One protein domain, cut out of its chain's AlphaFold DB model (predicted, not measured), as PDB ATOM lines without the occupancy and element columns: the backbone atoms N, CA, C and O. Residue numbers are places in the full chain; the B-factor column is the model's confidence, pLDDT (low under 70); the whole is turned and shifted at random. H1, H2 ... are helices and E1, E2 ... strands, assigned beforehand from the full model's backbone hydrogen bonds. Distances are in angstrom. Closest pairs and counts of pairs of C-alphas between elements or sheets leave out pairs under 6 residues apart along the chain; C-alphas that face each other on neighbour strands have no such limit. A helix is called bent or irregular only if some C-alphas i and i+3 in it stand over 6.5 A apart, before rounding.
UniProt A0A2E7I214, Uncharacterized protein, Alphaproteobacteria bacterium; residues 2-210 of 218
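This is residues 2 to 210 of the 218 residues of an uncharacterized protein of Alphaproteobacteria bacterium (UniProt A0A2E7I214). One long, strongly twisted sheet of nine strands runs through the domain; its half E4 E3 E2 E1 curls round H1 on one face, its half E6 E7 E9 E8 curls round H3 on the opposite face, and the short H2 packs over E5 between these halves. The 209 printed residues include three named helices and nine named strands, in the chain order E1 E2 E3 E4 H1 H2 E5 E6 E7 E8 E9 H3; the class is mixed. The sheet's order is E4 - E3 - E2 - E1 - E5 - E6 - E7 - E9 - E8, all antiparallel. The whole is compact, with a radius of gyration of the C-alphas of 16.5 A and spans of 52 by 38 by 35 A.

E1, residues 3 to 10, and E2, residues 22 to 26, form a hairpin, with N 7 and O 23 3.0 A apart. E3, residues 32 to 38, pairs with E2 through N 34 and O 24, 2.8 A, and E4, residues 62 to 69, pairs with E3 through N 63 and O 37, 3.0 A. These four strands are a meander, each the antiparallel neighbour of the one before. H1, residues 77 to 91, is on the sheet; its closest C-alphas to E1 are those of Ile 91 and Val 6, 6.7 A. H2, residues 94 to 99, has a height over the sheet of 9.2 A and lies over E5, residues 123 to 130; the closest C-alphas are those of Val 96 and Ile 127, 6.7 A. E5 is beside E1, with N 6 and O 127 2.9 A apart. E6, residues 136 to 144, pairs with E5 through N 126 and O 141, 2.8 A, and bends by 89 degrees at residue 139. E7, residues 150 to 156, pairs with E6 through N 152 and O 142, 2.8 A, ending a second meander, E5 E6 E7. E8, residues 169 to 172, is an edge strand in a hairpin with E9, residues 175 to 182, with N 177 and O 169 2.8 A apart; E9 pairs with E7 through N 153 and O 178, 2.9 A. The sheet is a folded sheet, bent back on itself: E4 E3 E2 E1 face E6 E7 E9 E8, with E5 as the hinge. H3, residues 190 to 210, is on the sheet, on the opposite face from H1; its closest C-alphas to E8 are those of Ala 201 and Ala 171, 4.6 A. H1 and H3 are apart. In H1, H2 and H3 every O i to N i+4 pair is within hydrogen-bond range.

E1 begins at C-alpha 3, (196.370, 169.549, 227.838), and is 21.0 A long; E4 is 21.3 A, H1 21.1 A and E9 20.8 A. H3, 30.5 A long, ends at C-alpha 210, (178.772, 189.421, 227.239).

The C-alphas of Asp 42 and Val 160 are the two farthest apart, 53.7 A. The printed part has no cut. The links E1 to E2, E3 to E4, H2 to E5 and E7 to E8 are long. The mean pLDDT of the printed part is 88.6; residues 42 to 51, 73 to 74 and 116 are under 70.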
ATOM      1  N   ALA A   2     197.983 165.655 229.834       89.25
ATOM      2  CA  ALA A   2     196.957 165.916 228.835       89.25
ATOM      3  C   ALA A   2     196.548 167.380 228.976       89.25
ATOM      4  O   ALA A   2     196.142 167.816 230.063       89.25
ATOM      5  N   HIS A   3     196.681 168.126 227.886       96.12
ATOM      6  CA  HIS A   3     196.370 169.549 227.838       96.12
ATOM      7  C   HIS A   3     195.048 169.784 227.145       96.12
ATOM      8  O   HIS A   3     194.810 169.280 226.042       96.12
ATOM      9  N   PHE A   4     194.208 170.583 227.791       97.31
ATOM     10  CA  PHE A   4     192.893 170.910 227.277       97.31
ATOM     11  C   PHE A   4     192.724 172.404 227.117       97.31
ATOM     12  O   PHE A   4     193.041 173.162 228.027       97.31
ATOM     13  N   ILE A   5     192.124 172.805 226.003       97.75
ATOM     14  CA  ILE A   5     191.394 174.067 225.932       97.75
ATOM     15  C   ILE A   5     189.924 173.729 226.157       97.75
ATOM     16  O   ILE A   5     189.348 172.944 225.402       97.75
ATOM     17  N   VAL A   6     189.325 174.289 227.204       97.31
ATOM     18  CA  VAL A   6     187.885 174.172 227.465       97.31
ATOM     19  C   VAL A   6     187.261 175.538 227.282       97.31
ATOM     20  O   VAL A   6     187.702 176.505 227.899       97.31
ATOM     21  N   GLY A   7     186.254 175.627 226.424       97.00
ATOM     22  CA  GLY A   7     185.713 176.909 226.004       97.00
ATOM     23  C   GLY A   7     184.292 176.843 225.496       97.00
ATOM     24  O   GLY A   7     183.706 175.773 225.342       97.00
ATOM     25  N   ARG A   8     183.754 178.023 225.228       96.69
ATOM     26  CA  ARG A   8     182.451 178.226 224.609       96.69
ATOM     27  C   ARG A   8     182.608 178.364 223.096       96.69
ATOM     28  O   ARG A   8     183.586 178.956 222.641       96.69
ATOM     29  N   LEU A   9     181.674 177.797 222.335       96.38
ATOM     30  CA  LEU A   9     181.682 177.819 220.869       96.38
ATOM     31  C   LEU A   9     181.085 179.114 220.312       96.38
ATOM     32  O   LEU A   9     180.063 179.582 220.803       96.38
ATOM     33  N   PHE A  10     181.688 179.627 219.244       95.75
ATOM     34  CA  PHE A  10     181.267 180.821 218.521       95.75
ATOM     35  C   PHE A  10     181.400 180.636 217.012       95.75
ATOM     36  O   PHE A  10     182.335 179.989 216.524       95.75
ATOM     37  N   GLY A  11     180.507 181.271 216.258       91.94
ATOM     38  CA  GLY A  11     180.620 181.405 214.809       91.94
ATOM     39  C   GLY A  11     180.399 180.104 214.038       91.94
ATOM     40  O   GLY A  11     180.820 180.015 212.884       91.94
ATOM     41  N   TRP A  12     179.749 179.108 214.653       91.62
ATOM     42  CA  TRP A  12     179.314 177.883 213.980       91.62
ATOM     43  C   TRP A  12     177.792 177.935 213.732       91.62
ATOM     44  O   TRP A  12     177.023 177.724 214.667       91.62
ATOM     45  N   PRO A  13     177.322 178.181 212.492       85.81
ATOM     46  CA  PRO A  13     175.898 178.402 212.196       85.81
ATOM     47  C   PRO A  13     174.946 177.242 212.520       85.81
ATOM     48  O   PRO A  13     173.757 177.465 212.736       85.81
ATOM     49  N   GLU A  14     175.429 176.000 212.501       84.06
ATOM     50  CA  GLU A  14     174.659 174.809 212.866       84.06
ATOM     51  C   GLU A  14     174.291 174.783 214.360       84.06
ATOM     52  O   GLU A  14     173.366 174.070 214.759       84.06
ATOM     53  N   PHE A  15     174.985 175.577 215.177       85.31
ATOM     54  CA  PHE A  15     174.722 175.760 216.595       85.31
ATOM     55  C   PHE A  15     173.830 176.984 216.804       85.31
ATOM     56  O   PHE A  15     173.966 178.006 216.136       85.31
ATOM     57  N   ALA A  16     172.849 176.851 217.698       74.00
ATOM     58  CA  ALA A  16     171.732 177.788 217.762       74.00
ATOM     59  C   ALA A  16     172.131 179.183 218.269       74.00
ATOM     60  O   ALA A  16     171.639 180.180 217.740       74.00
ATOM     61  N   GLU A  17     172.982 179.247 219.296       86.75
ATOM     62  CA  GLU A  17     173.377 180.493 219.952       86.75
ATOM     63  C   GLU A  17     174.872 180.478 220.283       86.75
ATOM     64  O   GLU A  17     175.393 179.516 220.854       86.75
ATOM     65  N   ASP A  18     175.556 181.570 219.940       89.12
ATOM     66  CA  ASP A  18     176.960 181.751 220.285       89.12
ATOM     67  C   ASP A  18     177.141 181.757 221.807       89.12
ATOM     68  O   ASP A  18     176.429 182.416 222.578       89.12
ATOM     69  N   GLY A  19     178.141 181.005 222.235       90.00
ATOM     70  CA  GLY A  19     178.537 180.879 223.618       90.00
ATOM     71  C   GLY A  19     177.797 179.806 224.415       90.00
ATOM     72  O   GLY A  19     178.167 179.580 225.564       90.00
ATOM     73  N   ASP A  20     176.773 179.146 223.875       91.62
ATOM     74  CA  ASP A  20     175.966 178.192 224.650       91.62
ATOM     75  C   ASP A  20     176.606 176.804 224.766       91.62
ATOM     76  O   ASP A  20     176.618 176.201 225.848       91.62
ATOM     77  N   ASP A  21     177.194 176.321 223.675       94.06
ATOM     78  CA  ASP A  21     177.858 175.025 223.640       94.06
ATOM     79  C   ASP A  21     179.266 175.096 224.236       94.06
ATOM     80  O   ASP A  21     180.062 175.979 223.911       94.06
ATOM     81  N   ILE A  22     179.589 174.111 225.077       95.69
ATOM     82  CA  ILE A  22     180.911 173.959 225.687       95.69
ATOM     83  C   ILE A  22     181.678 172.850 224.985       95.69
ATOM     84  O   ILE A  22     181.192 171.721 224.867       95.69
ATOM     85  N   TRP A  23     182.899 173.165 224.581       96.31
ATOM     86  CA  TRP A  23     183.810 172.272 223.885       96.31
ATOM     87  C   TRP A  23     185.080 172.042 224.689       96.31
ATOM     88  O   TRP A  23     185.558 172.928 225.398       96.31
ATOM     89  N   LEU A  24     185.621 170.834 224.562       96.31
ATOM     90  CA  LEU A  24     186.900 170.419 225.114       96.31
ATOM     91  C   LEU A  24     187.796 170.003 223.953       96.31
ATOM     92  O   LEU A  24     187.423 169.164 223.133       96.31
ATOM     93  N   ILE A  25     188.988 170.574 223.903       96.31
ATOM     94  CA  ILE A  25     189.955 170.359 222.834       96.31
ATOM     95  C   ILE A  25     191.202 169.788 223.477       96.31
ATOM     96  O   ILE A  25     191.887 170.496 224.212       96.31
ATOM     97  N   HIS A  26     191.498 168.522 223.202       95.44
ATOM     98  CA  HIS A  26     192.784 167.944 223.562       95.44
ATOM     99  C   HIS A  26     193.812 168.366 222.511       95.44
ATOM    100  O   HIS A  26     193.637 168.047 221.334       95.44
ATOM    101  N   ILE A  27     194.843 169.109 222.922       93.38
ATOM    102  CA  ILE A  27     195.793 169.752 221.992       93.38
ATOM    103  C   ILE A  27     197.124 169.005 221.830       93.38
ATOM    104  O   ILE A  27     197.992 169.454 221.076       93.38
ATOM    105  N   GLU A  28     197.295 167.895 222.549       90.25
ATOM    106  CA  GLU A  28     198.409 166.961 222.375       90.25
ATOM    107  C   GLU A  28     197.990 165.781 221.494       90.25
ATOM    108  O   GLU A  28     196.815 165.566 221.222       90.25
ATOM    109  N   GLU A  29     198.956 164.971 221.072       87.00
ATOM    110  CA  GLU A  29     198.702 163.785 220.257       87.00
ATOM    111  C   GLU A  29     198.125 162.629 221.104       87.00
ATOM    112  O   GLU A  29     198.772 162.213 222.067       87.00
ATOM    113  N   PRO A  30     196.962 162.045 220.742       87.94
ATOM    114  CA  PRO A  30     196.128 162.368 219.581       87.94
ATOM    115  C   PRO A  30     195.272 163.626 219.792       87.94
ATOM    116  O   PRO A  30     194.555 163.726 220.788       87.94
ATOM    117  N   THR A  31     195.278 164.539 218.820       91.06
ATOM    118  CA  THR A  31     194.468 165.764 218.885       91.06
ATOM    119  C   THR A  31     193.011 165.458 218.549       91.06
ATOM    120  O   THR A  31     192.712 164.875 217.497       91.06
ATOM    121  N   PHE A  32     192.084 165.868 219.411       91.50
ATOM    122  CA  PHE A  32     190.653 165.670 219.186       91.50
ATOM    123  C   PHE A  32     189.793 166.720 219.884       91.50
ATOM    124  O   PHE A  32     190.216 167.384 220.833       91.50
ATOM    125  N   PHE A  33     188.550 166.820 219.426       92.50
ATOM    126  CA  PHE A  33     187.514 167.678 219.979       92.50
ATOM    127  C   PHE A  33     186.407 166.839 220.606       92.50
ATOM    128  O   PHE A  33     186.100 165.737 220.150       92.50
ATOM    129  N   LEU A  34     185.799 167.387 221.647       92.38
ATOM    130  CA  LEU A  34     184.626 166.868 222.331       92.38
ATOM    131  C   LEU A  34     183.719 168.041 222.676       92.38
ATOM    132  O   LEU A  34     184.185 169.172 222.813       92.38
ATOM    133  N   ARG A  35     182.446 167.762 222.928       93.31
ATOM    134  CA  ARG A  35     181.527 168.766 223.462       93.31
ATOM    135  C   ARG A  35     180.664 168.212 224.577       93.31
ATOM    136  O   ARG A  35     180.431 167.003 224.664       93.31
ATOM    137  N   VAL A  36     180.165 169.111 225.410       94.25
ATOM    138  CA  VAL A  36     179.084 168.804 226.342       94.25
ATOM    139  C   VAL A  36     177.796 168.633 225.545       94.25
ATOM    140  O   VAL A  36     177.472 169.452 224.693       94.25
ATOM    141  N   ILE A  37     177.059 167.566 225.828       92.62
ATOM    142  CA  ILE A  37     175.766 167.236 225.231       92.62
ATOM    143  C   ILE A  37     174.747 166.922 226.321       92.62
ATOM    144  O   ILE A  37     175.099 166.577 227.454       92.62
ATOM    145  N   HIS A  38     173.464 166.972 225.966       91.12
ATOM    146  CA  HIS A  38     172.446 166.299 226.761       91.12
ATOM    147  C   HIS A  38     172.740 164.801 226.818       91.12
ATOM    148  O   HIS A  38     173.042 164.180 225.796       91.12
ATOM    149  N   ARG A  39     172.652 164.216 228.013       88.06
ATOM    150  CA  ARG A  39     172.868 162.785 228.182       88.06
ATOM    151  C   ARG A  39     171.800 162.015 227.396       88.06
ATOM    152  O   ARG A  39     170.614 162.193 227.672       88.06
ATOM    153  N   PRO A  40     172.195 161.112 226.488       81.56
ATOM    154  CA  PRO A  40     171.242 160.239 225.823       81.56
ATOM    155  C   PRO A  40     170.580 159.283 226.826       81.56
ATOM    156  O   PRO A  40     171.275 158.556 227.538       81.56
ATOM    157  N   GLU A  41     169.246 159.272 226.895       73.25
ATOM    158  CA  GLU A  41     168.499 158.363 227.784       73.25
ATOM    159  C   GLU A  41     168.249 156.983 227.143       73.25
ATOM    160  O   GLU A  41     168.257 155.973 227.846       73.25
ATOM    161  N   ASP A  42     168.115 156.925 225.810       65.19
ATOM    162  CA  ASP A  42     167.620 155.742 225.078       65.19
ATOM    163  C   ASP A  42     168.621 155.124 224.080       65.19
ATOM    164  O   ASP A  42     168.328 154.114 223.433       65.19
ATOM    165  N   LEU A  43     169.816 155.704 223.932       61.38
ATOM    166  CA  LEU A  43     170.823 155.217 222.986       61.38
ATOM    167  C   LEU A  43     171.681 154.122 223.630       61.38
ATOM    168  O   LEU A  43     172.504 154.382 224.512       61.38
ATOM    169  N   MET A  44     171.502 152.882 223.163       59.75
ATOM    170  CA  MET A  44     172.493 151.830 223.384       59.75
ATOM    171  C   MET A  44     173.724 152.141 222.522       59.75
ATOM    172  O   MET A  44     173.570 152.221 221.303       59.75
ATOM    173  N   PRO A  45     174.927 152.293 223.106       60.47
ATOM    174  CA  PRO A  45     176.130 152.554 222.325       60.47
ATOM    175  C   PRO A  45     176.371 151.401 221.346       60.47
ATOM    176  O   PRO A  45     176.352 150.230 221.736       60.47
ATOM    177  N   SER A  46     176.587 151.732 220.072       63.31
ATOM    178  CA  SER A  46     176.826 150.757 218.997       63.31
ATOM    179  C   SER A  46     178.175 150.035 219.139       63.31
ATOM    180  O   SER A  46     178.356 148.940 218.606       63.31
ATOM    181  N   GLY A  47     179.105 150.639 219.889       58.84
ATOM    182  CA  GLY A  47     180.503 150.228 219.994       58.84
ATOM    183  C   GLY A  47     181.463 151.101 219.181       58.84
ATOM    184  O   GLY A  47     182.672 150.953 219.357       58.84
ATOM    185  N   ASP A  48     180.954 152.021 218.354       64.00
ATOM    186  CA  ASP A  48     181.771 153.017 217.657       64.00
ATOM    187  C   ASP A  48     182.192 154.153 218.602       64.00
ATOM    188  O   ASP A  48     181.419 154.603 219.448       64.00
ATOM    189  N   LEU A  49     183.436 154.631 218.455       60.72
ATOM    190  CA  LEU A  49     184.010 155.692 219.301       60.72
ATOM    191  C   LEU A  49     183.195 156.997 219.251       60.72
ATOM    192  O   LEU A  49     183.135 157.708 220.247       60.72
ATOM    193  N   ASN A  50     182.548 157.283 218.119       61.09
ATOM    194  CA  ASN A  50     181.743 158.493 217.923       61.09
ATOM    195  C   ASN A  50     180.403 158.440 218.676       61.09
ATOM    196  O   ASN A  50     179.854 159.486 219.015       61.09
ATOM    197  N   ASP A  51     179.921 157.232 218.992       66.56
ATOM    198  CA  ASP A  51     178.700 156.998 219.774       66.56
ATOM    199  C   ASP A  51     178.982 156.944 221.282       66.56
ATOM    200  O   ASP A  51     178.071 156.753 222.097       66.56
ATOM    201  N   LEU A  52     180.253 157.080 221.677       74.50
ATOM    202  CA  LEU A  52     180.625 157.135 223.077       74.50
ATOM    203  C   LEU A  52     180.289 158.503 223.652       74.50
ATOM    204  O   LEU A  52     180.712 159.551 223.163       74.50
ATOM    205  N   TYR A  53     179.573 158.458 224.765       83.69
ATOM    206  CA  TYR A  53     179.390 159.589 225.645       83.69
ATOM    207  C   TYR A  53     179.777 159.191 227.064       83.69
ATOM    208  O   TYR A  53     179.612 158.043 227.490       83.69
ATOM    209  N   PHE A  54     180.280 160.162 227.810       86.19
ATOM    210  CA  PHE A  54     180.780 159.981 229.162       86.19
ATOM    211  C   PHE A  54     180.041 160.959 230.080       86.19
ATOM    212  O   PHE A  54     180.202 162.168 229.917       86.19
ATOM    213  N   PRO A  55     179.180 160.479 230.998       88.00
ATOM    214  CA  PRO A  55     178.421 161.355 231.889       88.00
ATOM    215  C   PRO A  55     179.335 162.272 232.704       88.00
ATOM    216  O   PRO A  55     180.389 161.828 233.159       88.00
ATOM    217  N   LEU A  56     178.907 163.516 232.929       89.56
ATOM    218  CA  LEU A  56     179.582 164.385 233.895       89.56
ATOM    219  C   LEU A  56     179.383 163.837 235.318       89.56
ATOM    220  O   LEU A  56     178.325 163.281 235.628       89.56
ATOM    221  N   GLU A  57     180.388 163.993 236.184       85.62
ATOM    222  CA  GLU A  57     180.333 163.445 237.550       85.62
ATOM    223  C   GLU A  57     179.334 164.212 238.441       85.62
ATOM    224  O   GLU A  57     178.653 163.601 239.266       85.62
ATOM    225  N   ASP A  58     179.196 165.525 238.228       84.88
ATOM    226  CA  ASP A  58     178.412 166.416 239.098       84.88
ATOM    227  C   ASP A  58     176.968 166.622 238.622       84.88
ATOM    228  O   ASP A  58     176.090 166.951 239.422       84.88
ATOM    229  N   ASP A  59     176.694 166.420 237.328       86.44
ATOM    230  CA  ASP A  59     175.364 166.599 236.743       86.44
ATOM    231  C   ASP A  59     175.065 165.530 235.687       86.44
ATOM    232  O   ASP A  59     175.498 165.596 234.536       86.44
ATOM    233  N   ASN A  60     174.259 164.545 236.080       84.94
ATOM    234  CA  ASN A  60     173.969 163.388 235.242       84.94
ATOM    235  C   ASN A  60     173.070 163.687 234.031       84.94
ATOM    236  O   ASN A  60     172.826 162.765 233.248       84.94
ATOM    237  N   ARG A  61     172.552 164.918 233.906       90.25
ATOM    238  CA  ARG A  61     171.753 165.369 232.756       90.25
ATOM    239  C   ARG A  61     172.619 165.615 231.529       90.25
ATOM    240  O   ARG A  61     172.093 165.661 230.417       90.25
ATOM    241  N   TYR A  62     173.924 165.766 231.729       92.81
ATOM    242  CA  TYR A  62     174.882 166.069 230.681       92.81
ATOM    243  C   TYR A  62     175.953 164.985 230.578       92.81
ATOM    244  O   TYR A  62     176.214 164.214 231.508       92.81
ATOM    245  N   ALA A  63     176.574 164.925 229.411       91.81
ATOM    246  CA  ALA A  63     177.701 164.059 229.123       91.81
ATOM    247  C   ALA A  63     178.676 164.781 228.193       91.81
ATOM    248  O   ALA A  63     178.304 165.743 227.530       91.81
ATOM    249  N   VAL A  64     179.909 164.300 228.120       91.75
ATOM    250  CA  VAL A  64     180.856 164.669 227.067       91.75
ATOM    251  C   VAL A  64     180.734 163.646 225.944       91.75
ATOM    252  O   VAL A  64     180.787 162.445 226.212       91.75
ATOM    253  N   GLY A  65     180.547 164.097 224.706       88.94
ATOM    254  CA  GLY A  65     180.358 163.235 223.536       88.94
ATOM    255  C   GLY A  65     180.789 163.904 222.231       88.94
ATOM    256  O   GLY A  65     181.426 164.958 222.253       88.94
ATOM    257  N   ASN A  66     180.435 163.275 221.102       86.44
ATOM    258  CA  ASN A  66     180.824 163.694 219.748       86.44
ATOM    259  C   ASN A  66     182.346 163.850 219.602       86.44
ATOM    260  O   ASN A  66     182.843 164.919 219.259       86.44
ATOM    261  N   LEU A  67     183.081 162.773 219.892       87.88
ATOM    262  CA  LEU A  67     184.531 162.734 219.720       87.88
ATOM    263  C   LEU A  67     184.901 162.884 218.239       87.88
ATOM    264  O   LEU A  67     184.528 162.047 217.419       87.88
ATOM    265  N   ILE A  68     185.669 163.923 217.911       87.81
ATOM    266  CA  ILE A  68     186.149 164.204 216.552       87.81
ATOM    267  C   ILE A  68     187.672 164.243 216.573       87.81
ATOM    268  O   ILE A  68     188.267 165.133 217.178       87.81
ATOM    269  N   PHE A  69     188.318 163.293 215.900       88.31
ATOM    270  CA  PHE A  69     189.769 163.323 215.721       88.31
ATOM    271  C   PHE A  69     190.149 164.324 214.635       88.31
ATOM    272  O   PHE A  69     189.609 164.275 213.531       88.31
ATOM    273  N   VAL A  70     191.120 165.188 214.934       87.75
ATOM    274  CA  VAL A  70     191.613 166.182 213.969       87.75
ATOM    275  C   VAL A  70     192.361 165.507 212.822       87.75
ATOM    276  O   VAL A  70     192.236 165.900 211.663       87.75
ATOM    277  N   GLU A  71     193.110 164.452 213.136       82.75
ATOM    278  CA  GLU A  71     193.761 163.606 212.148       82.75
ATOM    279  C   GLU A  71     193.395 162.136 212.368       82.75
ATOM    280  O   GLU A  71     193.402 161.657 213.505       82.75
ATOM    281  N   PRO A  72     193.129 161.371 211.295       70.56
ATOM    282  CA  PRO A  72     192.863 159.948 211.410       70.56
ATOM    283  C   PRO A  72     194.138 159.211 211.839       70.56
ATOM    284  O   PRO A  72     195.060 159.018 211.042       70.56
ATOM    285  N   ARG A  73     194.190 158.767 213.097       68.31
ATOM    286  CA  ARG A  73     195.288 157.951 213.635       68.31
ATOM    287  C   ARG A  73     194.761 156.775 214.460       68.31
ATOM    288  O   ARG A  73     193.730 156.898 215.117       68.31
ATOM    289  N   PRO A  74     195.457 155.623 214.454       62.47
ATOM    290  CA  PRO A  74     195.149 154.539 215.372       62.47
ATOM    291  C   PRO A  74     195.590 154.938 216.786       62.47
ATOM    292  O   PRO A  74     196.771 154.854 217.113       62.47
ATOM    293  N   ALA A  75     194.645 155.374 217.614       71.12
ATOM    294  CA  ALA A  75     194.835 155.521 219.055       71.12
ATOM    295  C   ALA A  75     194.230 154.308 219.782       71.12
ATOM    296  O   ALA A  75     193.207 153.775 219.341       71.12
ATOM    297  N   ASP A  76     194.845 153.850 220.879       82.06
ATOM    298  CA  ASP A  76     194.231 152.816 221.721       82.06
ATOM    299  C   ASP A  76     192.965 153.410 222.372       82.06
ATOM    300  O   ASP A  76     193.065 154.406 223.096       82.06
ATOM    301  N   PRO A  77     191.770 152.816 222.177       80.81
ATOM    302  CA  PRO A  77     190.537 153.294 222.802       80.81
ATOM    303  C   PRO A  77     190.634 153.471 224.322       80.81
ATOM    304  O   PRO A  77     189.935 154.307 224.891       80.81
ATOM    305  N   ARG A  78     191.488 152.694 225.001       82.12
ATOM    306  CA  ARG A  78     191.710 152.816 226.449       82.12
ATOM    307  C   ARG A  78     192.467 154.082 226.814       82.12
ATOM    308  O   ARG A  78     192.132 154.695 227.822       82.12
ATOM    309  N   GLU A  79     193.470 154.448 226.023       86.12
ATOM    310  CA  GLU A  79     194.229 155.685 226.216       86.12
ATOM    311  C   GLU A  79     193.312 156.884 225.969       86.12
ATOM    312  O   GLU A  79     193.197 157.750 226.830       86.12
ATOM    313  N   VAL A  80     192.545 156.861 224.874       87.31
ATOM    314  CA  VAL A  80     191.549 157.902 224.572       87.31
ATOM    315  C   VAL A  80     190.543 158.043 225.714       87.31
ATOM    316  O   VAL A  80     190.330 159.146 226.203       87.31
ATOM    317  N   ALA A  81     189.969 156.944 226.212       85.75
ATOM    318  CA  ALA A  81     189.014 156.995 227.321       85.75
ATOM    319  C   ALA A  81     189.619 157.573 228.616       85.75
ATOM    320  O   ALA A  81     188.920 158.261 229.362       85.75
ATOM    321  N   GLN A  82     190.904 157.316 228.894       88.81
ATOM    322  CA  GLN A  82     191.600 157.925 230.033       88.81
ATOM    323  C   GLN A  82     191.753 159.435 229.855       88.81
ATOM    324  O   GLN A  82     191.482 160.179 230.796       88.81
ATOM    325  N   VAL A  83     192.129 159.886 228.656       91.81
ATOM    326  CA  VAL A  83     192.244 161.315 228.338       91.81
ATOM    327  C   VAL A  83     190.872 161.993 228.420       91.81
ATOM    328  O   VAL A  83     190.743 163.031 229.061       91.81
ATOM    329  N   VAL A  84     189.805 161.377 227.900       91.12
ATOM    330  CA  VAL A  84     188.433 161.904 228.039       91.12
ATOM    331  C   VAL A  84     188.035 162.049 229.512       91.12
ATOM    332  O   VAL A  84     187.481 163.075 229.901       91.12
ATOM    333  N   ALA A  85     188.354 161.062 230.355       90.31
ATOM    334  CA  ALA A  85     188.081 161.144 231.789       90.31
ATOM    335  C   ALA A  85     188.841 162.296 232.473       90.31
ATOM    336  O   ALA A  85     188.322 162.895 233.414       90.31
ATOM    337  N   MET A  86     190.048 162.632 232.004       93.06
ATOM    338  CA  MET A  86     190.761 163.834 232.451       93.06
ATOM    339  C   MET A  86     190.039 165.105 231.991       93.06
ATOM    340  O   MET A  86     189.829 165.997 232.805       93.06
ATOM    341  N   GLY A  87     189.564 165.155 230.743       92.62
ATOM    342  CA  GLY A  87     188.776 166.279 230.225       92.62
ATOM    343  C   GLY A  87     187.496 166.551 231.030       92.62
ATOM    344  O   GLY A  87     187.189 167.705 231.321       92.62
ATOM    345  N   ILE A  88     186.787 165.503 231.465       92.56
ATOM    346  CA  ILE A  88     185.605 165.635 232.343       92.56
ATOM    347  C   ILE A  88     185.977 166.310 233.666       92.56
ATOM    348  O   ILE A  88     185.278 167.210 234.118       92.56
ATOM    349  N   LYS A  89     187.112 165.938 234.261       92.75
ATOM    350  CA  LYS A  89     187.592 166.597 235.481       92.75
ATOM    351  C   LYS A  89     187.991 168.047 235.228       92.75
ATOM    352  O   LYS A  89     187.713 168.896 236.067       92.75
ATOM    353  N   THR A  90     188.590 168.338 234.073       93.50
ATOM    354  CA  THR A  90     188.973 169.700 233.682       93.50
ATOM    355  C   THR A  90     187.767 170.637 233.627       93.50
ATOM    356  O   THR A  90     187.804 171.705 234.229       93.50
ATOM    357  N   ILE A  91     186.677 170.253 232.952       92.38
ATOM    358  CA  ILE A  91     185.480 171.111 232.862       92.38
ATOM    359  C   ILE A  91     184.820 171.344 234.233       92.38
ATOM    360  O   ILE A  91     184.174 172.366 234.443       92.38
ATOM    361  N   GLN A  92     185.026 170.427 235.179       91.31
ATOM    362  CA  GLN A  92     184.532 170.515 236.556       91.31
ATOM    363  C   GLN A  92     185.501 171.233 237.508       91.31
ATOM    364  O   GLN A  92     185.176 171.441 238.677       91.31
ATOM    365  N   HIS A  93     186.686 171.628 237.035       93.88
ATOM    366  CA  HIS A  93     187.648 172.366 237.843       93.88
ATOM    367  C   HIS A  93     187.090 173.748 238.215       93.88
ATOM    368  O   HIS A  93     186.461 174.412 237.388       93.88
ATOM    369  N   GLU A  94     187.334 174.199 239.450       92.75
ATOM    370  CA  GLU A  94     186.749 175.434 239.995       92.75
ATOM    371  C   GLU A  94     187.109 176.662 239.148       92.75
ATOM    372  O   GLU A  94     186.225 177.431 238.770       92.75
ATOM    373  N   ASP A  95     188.385 176.807 238.779       93.56
ATOM    374  CA  ASP A  95     188.830 177.925 237.943       93.56
ATOM    375  C   ASP A  95     188.239 177.880 236.537       93.56
ATOM    376  O   ASP A  95     187.785 178.905 236.040       93.56
ATOM    377  N   VAL A  96     188.170 176.698 235.920       94.00
ATOM    378  CA  VAL A  96     187.580 176.537 234.584       94.00
ATOM    379  C   VAL A  96     186.091 176.881 234.635       94.00
ATOM    380  O   VAL A  96     185.607 177.686 233.847       94.00
ATOM    381  N   THR A  97     185.369 176.357 235.626       93.12
ATOM    382  CA  THR A  97     183.942 176.632 235.852       93.12
ATOM    383  C   THR A  97     183.670 178.122 236.058       93.12
ATOM    384  O   THR A  97     182.703 178.660 235.508       93.12
ATOM    385  N   ARG A  98     184.519 178.798 236.843       93.50
ATOM    386  CA  ARG A  98     184.424 180.237 237.105       93.50
ATOM    387  C   ARG A  98     184.706 181.055 235.848       93.50
ATOM    388  O   ARG A  98     183.884 181.896 235.500       93.50
ATOM    389  N   LEU A  99     185.824 180.801 235.165       94.25
ATOM    390  CA  LEU A  99     186.256 181.561 233.985       94.25
ATOM    391  C   LEU A  99     185.319 181.353 232.784       94.25
ATOM    392  O   LEU A  99     185.096 182.281 232.016       94.25
ATOM    393  N   LEU A 100     184.685 180.182 232.668       94.25
ATOM    394  CA  LEU A 100     183.615 179.932 231.695       94.25
ATOM    395  C   LEU A 100     182.258 180.519 232.108       94.25
ATOM    396  O   LEU A 100     181.280 180.346 231.380       94.25
ATOM    397  N   ALA A 101     182.159 181.169 233.269       94.19
ATOM    398  CA  ALA A 101     180.928 181.733 233.822       94.19
ATOM    399  C   ALA A 101     179.773 180.719 233.982       94.19
ATOM    400  O   ALA A 101     178.600 181.099 233.949       94.19
ATOM    401  N   LEU A 102     180.066 179.428 234.195       92.12
ATOM    402  CA  LEU A 102     179.037 178.379 234.314       92.12
ATOM    403  C   LEU A 102     178.000 178.619 235.433       92.12
ATOM    404  O   LEU A 102     176.836 178.273 235.227       92.12
ATOM    405  N   PRO A 103     178.332 179.228 236.593       90.31
ATOM    406  CA  PRO A 103     177.326 179.540 237.610       90.31
ATOM    407  C   PRO A 103     176.268 180.554 237.151       90.31
ATOM    408  O   PRO A 103     175.122 180.483 237.595       90.31
ATOM    409  N   ALA A 104     176.645 181.502 236.287       90.19
ATOM    410  CA  ALA A 104     175.746 182.529 235.757       90.19
ATOM    411  C   ALA A 104     175.080 182.091 234.442       90.19
ATOM    412  O   ALA A 104     173.920 182.421 234.198       90.19
ATOM    413  N   ARG A 105     175.799 181.315 233.624       91.38
ATOM    414  CA  ARG A 105     175.356 180.793 232.331       91.38
ATOM    415  C   ARG A 105     175.616 179.278 232.281       91.38
ATOM    416  O   ARG A 105     176.664 178.858 231.787       91.38
ATOM    417  N   PRO A 106     174.710 178.453 232.836       91.50
ATOM    418  CA  PRO A 106     174.907 177.006 232.944       91.50
ATOM    419  C   PRO A 106     174.906 176.318 231.573       91.50
ATOM    420  O   PRO A 106     174.623 176.941 230.553       91.50
ATOM    421  N   PHE A 107     175.198 175.014 231.555       92.06
ATOM    422  CA  PHE A 107     175.188 174.215 230.330       92.06
ATOM    423  C   PHE A 107     173.841 174.289 229.597       92.06
ATOM    424  O   PHE A 107     172.803 173.889 230.140       92.06
ATOM    425  N   ASN A 108     173.890 174.724 228.339       91.69
ATOM    426  CA  ASN A 108     172.763 174.727 227.413       91.69
ATOM    427  C   ASN A 108     173.195 174.142 226.055       91.69
ATOM    428  O   ASN A 108     173.197 174.855 225.059       91.69
ATOM    429  N   PRO A 109     173.647 172.874 226.013       91.31
ATOM    430  CA  PRO A 109     174.201 172.306 224.795       91.31
ATOM    431  C   PRO A 109     173.131 172.219 223.707       91.31
ATOM    432  O   PRO A 109     171.998 171.802 223.962       91.31
ATOM    433  N   SER A 110     173.500 172.579 222.484       89.50
ATOM    434  CA  SER A 110     172.606 172.500 221.338       89.50
ATOM    435  C   SER A 110     172.163 171.062 221.054       89.50
ATOM    436  O   SER A 110     172.852 170.076 221.332       89.50
ATOM    437  N   SER A 111     171.012 170.934 220.396       86.19
ATOM    438  CA  SER A 111     170.556 169.665 219.824       86.19
ATOM    439  C   SER A 111     171.177 169.376 218.449       86.19
ATOM    440  O   SER A 111     170.618 168.577 217.702       86.19
ATOM    441  N   ALA A 112     172.259 170.065 218.064       84.38
ATOM    442  CA  ALA A 112     172.882 169.882 216.757       84.38
ATOM    443  C   ALA A 112     173.423 168.450 216.635       84.38
ATOM    444  O   ALA A 112     174.182 167.999 217.492       84.38
ATOM    445  N   GLU A 113     173.043 167.727 215.586       79.56
ATOM    446  CA  GLU A 113     173.528 166.370 215.321       79.56
ATOM    447  C   GLU A 113     174.750 166.433 214.404       79.56
ATOM    448  O   GLU A 113     174.601 166.646 213.206       79.56
ATOM    449  N   LEU A 114     175.948 166.239 214.967       79.69
ATOM    450  CA  LEU A 114     177.185 166.165 214.189       79.69
ATOM    451  C   LEU A 114     177.372 164.760 213.622       79.69
ATOM    452  O   LEU A 114     177.456 163.786 214.378       79.69
ATOM    453  N   GLN A 115     177.470 164.674 212.303       75.06
ATOM    454  CA  GLN A 115     177.850 163.476 211.574       75.06
ATOM    455  C   GLN A 115     179.381 163.381 211.455       75.06
ATOM    456  O   GLN A 115     180.069 164.402 211.464       75.06
ATOM    457  N   PRO A 116     179.950 162.173 211.307       68.06
ATOM    458  CA  PRO A 116     181.393 161.997 211.117       68.06
ATOM    459  C   PRO A 116     181.973 162.745 209.904       68.06
ATOM    460  O   PRO A 116     183.163 163.051 209.885       68.06
ATOM    461  N   GLU A 117     181.157 162.992 208.879       70.56
ATOM    462  CA  GLU A 117     181.516 163.748 207.678       70.56
ATOM    463  C   GLU A 117     181.394 165.271 207.814       70.56
ATOM    464  O   GLU A 117     181.853 165.986 206.918       70.56
ATOM    465  N   ASP A 118     180.786 165.770 208.894       77.88
ATOM    466  CA  ASP A 118     180.636 167.206 209.097       77.88
ATOM    467  C   ASP A 118     182.002 167.833 209.358       77.88
ATOM    468  O   ASP A 118     182.790 167.371 210.186       77.88
ATOM    469  N   VAL A 119     182.293 168.908 208.629       78.06
ATOM    470  CA  VAL A 119     183.522 169.672 208.816       78.06
ATOM    471  C   VAL A 119     183.276 170.654 209.952       78.06
ATOM    472  O   VAL A 119     182.399 171.509 209.803       78.06
ATOM    473  N   PRO A 120     184.031 170.579 211.062       82.50
ATOM    474  CA  PRO A 120     183.912 171.579 212.101       82.50
ATOM    475  C   PRO A 120     184.186 172.967 211.545       82.50
ATOM    476  O   PRO A 120     185.112 173.153 210.757       82.50
ATOM    477  N   VAL A 121     183.383 173.946 211.942       85.81
ATOM    478  CA  VAL A 121     183.607 175.351 211.598       85.81
ATOM    479  C   VAL A 121     183.389 176.197 212.847       85.81
ATOM    480  O   VAL A 121     182.614 175.829 213.716       85.81
ATOM    481  N   GLY A 122     184.110 177.303 212.984       93.56
ATOM    482  CA  GLY A 122     183.974 178.188 214.141       93.56
ATOM    483  C   GLY A 122     185.112 178.085 215.151       93.56
ATOM    484  O   GLY A 122     186.151 177.456 214.910       93.56
ATOM    485  N   PHE A 123     184.915 178.782 216.265       97.12
ATOM    486  CA  PHE A 123     185.950 179.083 217.240       97.12
ATOM    487  C   PHE A 123     185.504 178.741 218.653       97.12
ATOM    488  O   PHE A 123     184.372 179.003 219.044       97.12
ATOM    489  N   VAL A 124     186.418 178.199 219.442       97.38
ATOM    490  CA  VAL A 124     186.224 177.949 220.865       97.38
ATOM    491  C   VAL A 124     187.070 178.951 221.628       97.38
ATOM    492  O   VAL A 124     188.294 178.846 221.609       97.38
ATOM    493  N   ALA A 125     186.427 179.918 222.278       97.06
ATOM    494  CA  ALA A 125     187.086 180.837 223.200       97.06
ATOM    495  C   ALA A 125     186.973 180.276 224.620       97.06
ATOM    496  O   ALA A 125     185.887 179.888 225.056       97.06
ATOM    497  N   GLY A 126     188.083 180.187 225.339       96.38
ATOM    498  CA  GLY A 126     188.105 179.507 226.624       96.38
ATOM    499  C   GLY A 126     189.449 179.553 227.321       96.38
ATOM    500  O   GLY A 126     190.199 180.515 227.190       96.38
ATOM    501  N   ILE A 127     189.728 178.507 228.089       96.00
ATOM    502  CA  ILE A 127     190.850 178.449 229.016       96.00
ATOM    503  C   ILE A 127     191.685 177.209 228.745       96.00
ATOM    504  O   ILE A 127     191.144 176.121 228.537       96.00
ATOM    505  N   PHE A 128     193.002 177.379 228.791       97.00
ATOM    506  CA  PHE A 128     193.940 176.271 228.806       97.00
ATOM    507  C   PHE A 128     194.097 175.707 230.224       97.00
ATOM    508  O   PHE A 128     194.308 176.452 231.183       97.00
ATOM    509  N   HIS A 129     194.048 174.385 230.349       96.94
ATOM    510  CA  HIS A 129     194.230 173.675 231.607       96.94
ATOM    511  C   HIS A 129     195.136 172.454 231.431       96.94
ATOM    512  O   HIS A 129     194.938 171.628 230.531       96.94
ATOM    513  N   ASP A 130     196.103 172.321 232.337       95.06
ATOM    514  CA  ASP A 130     196.948 171.141 232.474       95.06
ATOM    515  C   ASP A 130     196.315 170.169 233.472       95.06
ATOM    516  O   ASP A 130     196.281 170.410 234.678       95.06
ATOM    517  N   SER A 131     195.814 169.043 232.961       90.44
ATOM    518  CA  SER A 131     195.109 168.056 233.787       90.44
ATOM    519  C   SER A 131     196.003 167.290 234.772       90.44
ATOM    520  O   SER A 131     195.483 166.597 235.649       90.44
ATOM    521  N   GLU A 132     197.330 167.367 234.636       86.62
ATOM    522  CA  GLU A 132     198.275 166.672 235.512       86.62
ATOM    523  C   GLU A 132     198.725 167.558 236.674       86.62
ATOM    524  O   GLU A 132     198.720 167.103 237.821       86.62
ATOM    525  N   SER A 133     199.096 168.812 236.395       91.25
ATOM    526  CA  SER A 133     199.471 169.764 237.449       91.25
ATOM    527  C   SER A 133     198.270 170.467 238.087       91.25
ATOM    528  O   SER A 133     198.411 171.028 239.174       91.25
ATOM    529  N   CYS A 134     197.094 170.387 237.451       89.25
ATOM    530  CA  CYS A 134     195.894 171.167 237.761       89.25
ATOM    531  C   CYS A 134     196.099 172.684 237.609       89.25
ATOM    532  O   CYS A 134     195.346 173.473 238.185       89.25
ATOM    533  N   ASP A 135     197.104 173.103 236.836       93.62
ATOM    534  CA  ASP A 135     197.342 174.513 236.559       93.62
ATOM    535  C   ASP A 135     196.423 175.000 235.439       93.62
ATOM    536  O   ASP A 135     196.192 174.327 234.433       93.62
ATOM    537  N   THR A 136     195.907 176.211 235.617       93.75
ATOM    538  CA  THR A 136     195.044 176.885 234.646       93.75
ATOM    539  C   THR A 136     195.761 178.135 234.159       93.75
ATOM    540  O   THR A 136     196.214 178.938 234.981       93.75
ATOM    541  N   ASP A 137     195.879 178.310 232.842       92.06
ATOM    542  CA  ASP A 137     196.369 179.574 232.292       92.06
ATOM    543  C   ASP A 137     195.328 180.655 232.573       92.06
ATOM    544  O   ASP A 137     194.145 180.492 232.286       92.06
ATOM    545  N   LEU A 138     195.767 181.753 233.177       86.25
ATOM    546  CA  LEU A 138     194.874 182.850 233.526       86.25
ATOM    547  C   LEU A 138     194.511 183.705 232.315       86.25
ATOM    548  O   LEU A 138     193.585 184.501 232.415       86.25
ATOM    549  N   MET A 139     195.229 183.562 231.199       91.94
ATOM    550  CA  MET A 139     194.879 184.239 229.958       91.94
ATOM    551  C   MET A 139     194.004 183.360 229.056       91.94
ATOM    552  O   MET A 139     194.202 182.141 229.002       91.94
ATOM    553  N   PRO A 140     193.077 183.967 228.293       94.19
ATOM    554  CA  PRO A 140     192.229 183.232 227.374       94.19
ATOM    555  C   PRO A 140     193.014 182.562 226.252       94.19
ATOM    556  O   PRO A 140     194.030 183.063 225.767       94.19
ATOM    557  N   TRP A 141     192.448 181.471 225.764       97.12
ATOM    558  CA  TRP A 141     192.845 180.803 224.537       97.12
ATOM    559  C   TRP A 141     191.674 180.785 223.562       97.12
ATOM    560  O   TRP A 141     190.515 180.676 223.965       97.12
ATOM    561  N   ILE A 142     191.977 180.863 222.271       97.31
ATOM    562  CA  ILE A 142     191.002 180.673 221.202       97.31
ATOM    563  C   ILE A 142     191.478 179.588 220.250       97.31
ATOM    564  O   ILE A 142     192.626 179.599 219.812       97.31
ATOM    565  N   ALA A 143     190.597 178.652 219.924       97.19
ATOM    566  CA  ALA A 143     190.880 177.572 218.995       97.19
ATOM    567  C   ALA A 143     189.932 177.611 217.802       97.19
ATOM    568  O   ALA A 143     188.720 177.635 217.977       97.19
ATOM    569  N   HIS A 144     190.478 177.587 216.591       96.25
ATOM    570  CA  HIS A 144     189.722 177.389 215.363       96.25
ATOM    571  C   HIS A 144     189.559 175.886 215.113       96.25
ATOM    572  O   HIS A 144     190.553 175.158 215.047       96.25
ATOM    573  N   LEU A 145     188.314 175.419 214.988       92.88
ATOM    574  CA  LEU A 145     188.014 173.992 214.816       92.88
ATOM    575  C   LEU A 145     188.111 173.537 213.354       92.88
ATOM    576  O   LEU A 145     188.386 172.366 213.090       92.88
ATOM    577  N   GLY A 146     187.864 174.448 212.410       89.88
ATOM    578  CA  GLY A 146     187.848 174.136 210.984       89.88
ATOM    579  C   GLY A 146     189.226 174.110 210.342       89.88
ATOM    580  O   GLY A 146     190.206 174.488 210.971       89.88
ATOM    581  N   PRO A 147     189.342 173.673 209.077       88.50
ATOM    582  CA  PRO A 147     190.613 173.653 208.369       88.50
ATOM    583  C   PRO A 147     191.094 175.079 208.032       88.50
ATOM    584  O   PRO A 147     190.372 175.808 207.352       88.50
ATOM    585  N   PRO A 148     192.315 175.478 208.432       90.69
ATOM    586  CA  PRO A 148     193.262 174.729 209.257       90.69
ATOM    587  C   PRO A 148     192.959 174.867 210.765       90.69
ATOM    588  O   PRO A 148     192.731 175.984 211.240       90.69
ATOM    589  N   PRO A 149     192.974 173.765 211.539       93.12
ATOM    590  CA  PRO A 149     192.686 173.836 212.961       93.12
ATOM    591  C   PRO A 149     193.930 174.292 213.723       93.12
ATOM    592  O   PRO A 149     195.038 173.768 213.536       93.12
ATOM    593  N   PHE A 150     193.748 175.272 214.598       95.44
ATOM    594  CA  PHE A 150     194.814 175.850 215.408       95.44
ATOM    595  C   PHE A 150     194.273 176.383 216.732       95.44
ATOM    596  O   PHE A 150     193.072 176.589 216.874       95.44
ATOM    597  N   ALA A 151     195.167 176.661 217.673       96.81
ATOM    598  CA  ALA A 151     194.885 177.450 218.860       96.81
ATOM    599  C   ALA A 151     195.861 178.625 218.981       96.81
ATOM    600  O   ALA A 151     196.992 178.556 218.505       96.81
ATOM    601  N   MET A 152     195.418 179.714 219.593       96.94
ATOM    602  CA  MET A 152     196.227 180.887 219.912       96.94
ATOM    603  C   MET A 152     195.904 181.352 221.324       96.94
ATOM    604  O   MET A 152     194.766 181.241 221.785       96.94
ATOM    605  N   ARG A 153     196.906 181.917 221.986       96.25
ATOM    606  CA  ARG A 153     196.769 182.515 223.307       96.25
ATOM    607  C   ARG A 153     196.525 184.014 223.180       96.25
ATOM    608  O   ARG A 153     197.193 184.692 222.395       96.25
ATOM    609  N   VAL A 154     195.612 184.546 223.982       95.12
ATOM    610  CA  VAL A 154     195.472 185.988 224.196       95.12
ATOM    611  C   VAL A 154     196.598 186.438 225.120       95.12
ATOM    612  O   VAL A 154     196.769 185.908 226.212       95.12
ATOM    613  N   CYS A 155     197.390 187.408 224.687       94.31
ATOM    614  CA  CYS A 155     198.561 187.887 225.413       94.31
ATOM    615  C   CYS A 155     198.461 189.392 225.643       94.31
ATOM    616  O   CYS A 155     197.976 190.119 224.775       94.31
ATOM    617  N   ASP A 156     198.931 189.855 226.800       91.75
ATOM    618  CA  ASP A 156     199.142 191.282 227.053       91.75
ATOM    619  C   ASP A 156     200.301 191.768 226.171       91.75
ATOM    620  O   ASP A 156     201.370 191.160 226.135       91.75
ATOM    621  N   LEU A 157     200.107 192.872 225.454       90.75
ATOM    622  CA  LEU A 157     201.136 193.500 224.621       90.75
ATOM    623  C   LEU A 157     202.329 194.028 225.431       90.75
ATOM    624  O   LEU A 157     203.361 194.358 224.848       90.75
ATOM    625  N   ASN A 158     202.189 194.149 226.751       89.25
ATOM    626  CA  ASN A 158     203.265 194.507 227.667       89.25
ATOM    627  C   ASN A 158     204.045 193.292 228.189       89.25
ATOM    628  O   ASN A 158     204.998 193.483 228.951       89.25
ATOM    629  N   ASP A 159     203.657 192.069 227.815       87.50
ATOM    630  CA  ASP A 159     204.405 190.864 228.158       87.50
ATOM    631  C   ASP A 159     205.803 190.919 227.522       87.50
ATOM    632  O   ASP A 159     205.968 191.171 226.328       87.50
ATOM    633  N   VAL A 160     206.827 190.724 228.350       82.44
ATOM    634  CA  VAL A 160     208.232 190.812 227.931       82.44
ATOM    635  C   VAL A 160     208.655 189.631 227.066       82.44
ATOM    636  O   VAL A 160     209.635 189.755 226.331       82.44
ATOM    637  N   ASP A 161     207.923 188.520 227.157       84.94
ATOM    638  CA  ASP A 161     208.182 187.301 226.396       84.94
ATOM    639  C   ASP A 161     207.433 187.293 225.047       84.94
ATOM    640  O   ASP A 161     207.606 186.368 224.253       84.94
ATOM    641  N   LEU A 162     206.633 188.328 224.752       90.81
ATOM    642  CA  LEU A 162     205.900 188.456 223.495       90.81
ATOM    643  C   LEU A 162     206.738 189.161 222.420       90.81
ATOM    644  O   LEU A 162     206.944 190.380 222.445       90.81
ATOM    645  N   GLU A 163     207.181 188.403 221.420       90.44
ATOM    646  CA  GLU A 163     207.894 188.956 220.271       90.44
ATOM    647  C   GLU A 163     206.922 189.485 219.194       90.44
ATOM    648  O   GLU A 163     205.880 188.877 218.938       90.44
ATOM    649  N   PRO A 164     207.244 190.587 218.484       86.50
ATOM    650  CA  PRO A 164     206.361 191.139 217.450       86.50
ATOM    651  C   PRO A 164     206.026 190.172 216.307       86.50
ATOM    652  O   PRO A 164     204.966 190.294 215.698       86.50
ATOM    653  N   ASP A 165     206.927 189.236 216.003       88.44
ATOM    654  CA  ASP A 165     206.736 188.252 214.932       88.44
ATOM    655  C   ASP A 165     205.770 187.120 215.328       88.44
ATOM    656  O   ASP A 165     205.236 186.453 214.436       88.44
ATOM    657  N   ASP A 166     205.492 186.958 216.628       90.50
ATOM    658  CA  ASP A 166     204.538 185.981 217.169       90.50
ATOM    659  C   ASP A 166     203.099 186.508 217.209       90.50
ATOM    660  O   ASP A 166     202.165 185.739 217.450       90.50
ATOM    661  N   ILE A 167     202.902 187.807 216.962       94.06
ATOM    662  CA  ILE A 167     201.591 188.456 216.974       94.06
ATOM    663  C   ILE A 167     200.871 188.216 215.645       94.06
ATOM    664  O   ILE A 167     201.344 188.596 214.569       94.06
ATOM    665  N   TRP A 168     199.670 187.649 215.732       95.62
ATOM    666  CA  TRP A 168     198.820 187.353 214.579       95.62
ATOM    667  C   TRP A 168     197.700 188.371 214.385       95.62
ATOM    668  O   TRP A 168     197.425 188.753 213.249       95.62
ATOM    669  N   ALA A 169     197.086 188.839 215.471       96.00
ATOM    670  CA  ALA A 169     196.018 189.835 215.427       96.00
ATOM    671  C   ALA A 169     195.970 190.672 216.710       96.00
ATOM    672  O   ALA A 169     196.356 190.211 217.782       96.00
ATOM    673  N   ASN A 170     195.477 191.906 216.605       93.12
ATOM    674  CA  ASN A 170     195.206 192.760 217.759       93.12
ATOM    675  C   ASN A 170     193.809 192.436 218.310       93.12
ATOM    676  O   ASN A 170     192.857 192.420 217.533       93.12
ATOM    677  N   ALA A 171     193.702 192.195 219.617       89.69
ATOM    678  CA  ALA A 171     192.457 191.820 220.290       89.69
ATOM    679  C   ALA A 171     191.790 192.983 221.052       89.69
ATOM    680  O   ALA A 171     190.796 192.774 221.734       89.69
ATOM    681  N   GLY A 172     192.304 194.209 220.915       86.62
ATOM    682  CA  GLY A 172     191.823 195.381 221.648       86.62
ATOM    683  C   GLY A 172     192.405 195.484 223.060       86.62
ATOM    684  O   GLY A 172     193.082 194.580 223.530       86.62
ATOM    685  N   ASP A 173     192.211 196.638 223.705       85.62
ATOM    686  CA  ASP A 173     192.516 196.890 225.128       85.62
ATOM    687  C   ASP A 173     193.910 196.476 225.633       85.62
ATOM    688  O   ASP A 173     194.111 196.190 226.808       85.62
ATOM    689  N   GLY A 174     194.909 196.520 224.749       90.12
ATOM    690  CA  GLY A 174     196.280 196.142 225.087       90.12
ATOM    691  C   GLY A 174     196.575 194.652 224.925       90.12
ATOM    692  O   GLY A 174     197.665 194.233 225.286       90.12
ATOM    693  N   PHE A 175     195.666 193.874 224.341       93.00
ATOM    694  CA  PHE A 175     195.832 192.448 224.093       93.00
ATOM    695  C   PHE A 175     196.036 192.121 222.609       93.00
ATOM    696  O   PHE A 175     195.642 192.860 221.699       93.00
ATOM    697  N   ALA A 176     196.649 190.970 222.358       94.81
ATOM    698  CA  ALA A 176     196.843 190.409 221.030       94.81
ATOM    699  C   ALA A 176     196.724 188.884 221.041       94.81
ATOM    700  O   ALA A 176     196.988 188.236 222.049       94.81
ATOM    701  N   LEU A 177     196.362 188.312 219.896       96.38
ATOM    702  CA  LEU A 177     196.466 186.877 219.664       96.38
ATOM    703  C   LEU A 177     197.877 186.532 219.207       96.38
ATOM    704  O   LEU A 177     198.369 187.081 218.215       96.38
ATOM    705  N   ALA A 178     198.505 185.616 219.935       95.12
ATOM    706  CA  ALA A 178     199.870 185.175 219.708       95.12
ATOM    707  C   ALA A 178     200.042 183.680 220.024       95.12
ATOM    708  O   ALA A 178     199.074 182.980 220.331       95.12
ATOM    709  N   HIS A 179     201.282 183.193 219.922       92.88
ATOM    710  CA  HIS A 179     201.666 181.806 220.218       92.88
ATOM    711  C   HIS A 179     200.794 180.772 219.491       92.88
ATOM    712  O   HIS A 179     200.115 179.949 220.101       92.88
ATOM    713  N   LEU A 180     200.811 180.837 218.157       93.12
ATOM    714  CA  LEU A 180     200.113 179.880 217.301       93.12
ATOM    715  C   LEU A 180     200.544 178.440 217.612       93.12
ATOM    716  O   LEU A 180     201.697 178.061 217.396       93.12
ATOM    717  N   HIS A 181     199.579 177.630 218.032       94.19
ATOM    718  CA  HIS A 181     199.704 176.195 218.237       94.19
ATOM    719  C   HIS A 181     198.913 175.447 217.165       94.19
ATOM    720  O   HIS A 181     197.693 175.579 217.062       94.19
ATOM    721  N   TRP A 182     199.599 174.657 216.346       93.31
ATOM    722  CA  TRP A 182     198.947 173.865 215.306       93.31
ATOM    723  C   TRP A 182     198.287 172.623 215.898       93.31
ATOM    724  O   TRP A 182     198.935 171.842 216.590       93.31
ATOM    725  N   LEU A 183     197.012 172.410 215.569       90.88
ATOM    726  CA  LEU A 183     196.257 171.225 215.995       90.88
ATOM    727  C   LEU A 183     196.328 170.091 214.962       90.88
ATOM    728  O   LEU A 183     195.933 168.963 215.245       90.88
ATOM    729  N   SER A 184     196.845 170.382 213.767       88.00
ATOM    730  CA  SER A 184     197.058 169.412 212.692       88.00
ATOM    731  C   SER A 184     198.332 169.710 211.907       88.00
ATOM    732  O   SER A 184     198.887 170.805 211.977       88.00
ATOM    733  N   SER A 185     198.747 168.751 211.086       83.06
ATOM    734  CA  SER A 185     199.808 168.903 210.091       83.06
ATOM    735  C   SER A 185     199.347 169.587 208.793       83.06
ATOM    736  O   SER A 185     200.134 169.689 207.846       83.06
ATOM    737  N   LEU A 186     198.092 170.053 208.712       80.75
ATOM    738  CA  LEU A 186     197.574 170.732 207.527       80.75
ATOM    739  C   LEU A 186     198.321 172.046 207.302       80.75
ATOM    740  O   LEU A 186     198.304 172.953 208.131       80.75
ATOM    741  N   ALA A 187     198.957 172.154 206.138       75.62
ATOM    742  CA  ALA A 187     199.576 173.394 205.710       75.62
ATOM    743  C   ALA A 187     198.504 174.450 205.402       75.62
ATOM    744  O   ALA A 187     197.471 174.144 204.807       75.62
ATOM    745  N   SER A 188     198.792 175.701 205.747       87.56
ATOM    746  CA  SER A 188     197.986 176.860 205.370       87.56
ATOM    747  C   SER A 188     198.887 178.058 205.094       87.56
ATOM    748  O   SER A 188     200.032 178.115 205.559       87.56
ATOM    749  N   GLU A 189     198.396 178.994 204.288       90.50
ATOM    750  CA  GLU A 189     199.119 180.219 203.990       90.50
ATOM    751  C   GLU A 189     199.039 181.190 205.172       90.50
ATOM    752  O   GLU A 189     198.039 181.284 205.880       90.50
ATOM    753  N   ARG A 190     200.109 181.963 205.381       88.81
ATOM    754  CA  ARG A 190     200.176 182.935 206.484       88.81
ATOM    755  C   ARG A 190     199.034 183.958 206.428       88.81
ATOM    756  O   ARG A 190     198.594 184.428 207.473       88.81
ATOM    757  N   GLU A 191     198.584 184.321 205.228       92.19
ATOM    758  CA  GLU A 191     197.493 185.281 205.031       92.19
ATOM    759  C   GLU A 191     196.142 184.720 205.493       92.19
ATOM    760  O   GLU A 191     195.407 185.437 206.174       92.19
ATOM    761  N   ASP A 192     195.864 183.441 205.224       92.50
ATOM    762  CA  ASP A 192     194.647 182.761 205.690       92.50
ATOM    763  C   ASP A 192     194.603 182.706 207.221       92.50
ATOM    764  O   ASP A 192     193.597 183.057 207.837       92.50
ATOM    765  N   ILE A 193     195.725 182.338 207.851       93.94
ATOM    766  CA  ILE A 193     195.829 182.316 209.316       93.94
ATOM    767  C   ILE A 193     195.634 183.707 209.902       93.94
ATOM    768  O   ILE A 193     194.952 183.849 210.913       93.94
ATOM    769  N   ARG A 194     196.183 184.748 209.268       94.50
ATOM    770  CA  ARG A 194     195.991 186.118 209.748       94.50
ATOM    771  C   ARG A 194     194.527 186.544 209.675       94.50
ATOM    772  O   ARG A 194     194.031 187.124 210.631       94.50
ATOM    773  N   PHE A 195     193.827 186.215 208.591       95.50
ATOM    774  CA  PHE A 195     192.395 186.491 208.470       95.50
ATOM    775  C   PHE A 195     191.570 185.772 209.554       95.50
ATOM    776  O   PHE A 195     190.693 186.370 210.183       95.50
ATOM    777  N   LEU A 196     191.879 184.498 209.819       96.19
ATOM    778  CA  LEU A 196     191.226 183.733 210.883       96.19
ATOM    779  C   LEU A 196     191.560 184.289 212.273       96.19
ATOM    780  O   LEU A 196     190.672 184.362 213.114       96.19
ATOM    781  N   ALA A 197     192.794 184.740 212.504       96.44
ATOM    782  CA  ALA A 197     193.196 185.385 213.751       96.44
ATOM    783  C   ALA A 197     192.483 186.731 213.963       96.44
ATOM    784  O   ALA A 197     192.043 187.024 215.068       96.44
ATOM    785  N   GLU A 198     192.309 187.544 212.921       96.44
ATOM    786  CA  GLU A 198     191.535 188.794 213.008       96.44
ATOM    787  C   GLU A 198     190.063 188.523 213.353       96.44
ATOM    788  O   GLU A 198     189.475 189.226 214.174       96.44
ATOM    789  N   THR A 199     189.485 187.461 212.787       96.25
ATOM    790  CA  THR A 199     188.126 187.012 213.131       96.25
ATOM    791  C   THR A 199     188.055 186.530 214.582       96.25
ATOM    792  O   THR A 199     187.173 186.939 215.336       96.25
ATOM    793  N   ALA A 200     189.020 185.707 214.993       96.00
ATOM    794  CA  ALA A 200     189.150 185.191 216.349       96.00
ATOM    795  C   ALA A 200     189.286 186.320 217.386       96.00
ATOM    796  O   ALA A 200     188.689 186.253 218.454       96.00
ATOM    797  N   ALA A 201     190.024 187.384 217.064       95.06
ATOM    798  CA  ALA A 201     190.192 188.539 217.939       95.06
ATOM    799  C   ALA A 201     188.857 189.245 218.236       95.06
ATOM    800  O   ALA A 201     188.601 189.597 219.385       95.06
ATOM    801  N   GLY A 202     187.989 189.389 217.227       94.00
ATOM    802  CA  GLY A 202     186.628 189.901 217.421       94.00
ATOM    803  C   GLY A 202     185.792 188.993 218.327       94.00
ATOM    804  O   GLY A 202     185.185 189.470 219.277       94.00
ATOM    805  N   ILE A 203     185.851 187.677 218.103       94.19
ATOM    806  CA  ILE A 203     185.140 186.687 218.929       94.19
ATOM    807  C   ILE A 203     185.595 186.733 220.390       94.19
ATOM    808  O   ILE A 203     184.768 186.630 221.288       94.19
ATOM    809  N   VAL A 204     186.897 186.887 220.649       93.25
ATOM    810  CA  VAL A 204     187.411 187.033 222.019       93.25
ATOM    811  C   VAL A 204     186.824 188.274 222.686       93.25
ATOM    812  O   VAL A 204     186.402 188.183 223.835       93.25
ATOM    813  N   ALA A 205     186.763 189.405 221.979       90.62
ATOM    814  CA  ALA A 205     186.169 190.627 222.515       90.62
ATOM    815  C   ALA A 205     184.681 190.432 222.860       90.62
ATOM    816  O   ALA A 205     184.282 190.713 223.989       90.62
ATOM    817  N   ASP A 206     183.897 189.859 221.943       89.69
ATOM    818  CA  ASP A 206     182.470 189.573 222.161       89.69
ATOM    819  C   ASP A 206     182.262 188.594 223.332       89.69
ATOM    820  O   ASP A 206     181.382 188.765 224.182       89.69
ATOM    821  N   ALA A 207     183.111 187.567 223.418       90.19
ATOM    822  CA  ALA A 207     183.074 186.590 224.495       90.19
ATOM    823  C   ALA A 207     183.351 187.234 225.862       90.19
ATOM    824  O   ALA A 207     182.691 186.878 226.838       90.19
ATOM    825  N   LEU A 208     184.300 188.172 225.934       88.44
ATOM    826  CA  LEU A 208     184.653 188.895 227.158       88.44
ATOM    827  C   LEU A 208     183.579 189.894 227.584       88.44
ATOM    828  O   LEU A 208     183.349 190.055 228.779       88.44
ATOM    829  N   GLU A 209     182.919 190.563 226.643       87.25
ATOM    830  CA  GLU A 209     181.922 191.581 226.980       87.25
ATOM    831  C   GLU A 209     180.655 190.956 227.587       87.25
ATOM    832  O   GLU A 209     180.186 191.401 228.639       87.25
ATOM    833  N   ASP A 210     180.140 189.884 226.972       83.94
ATOM    834  CA  ASP A 210     178.772 189.421 227.239       83.94
ATOM    835  C   ASP A 210     178.663 188.014 227.848       83.94
ATOM    836  O   ASP A 210     177.633 187.669 228.441       83.94
TER     837      ASP A 210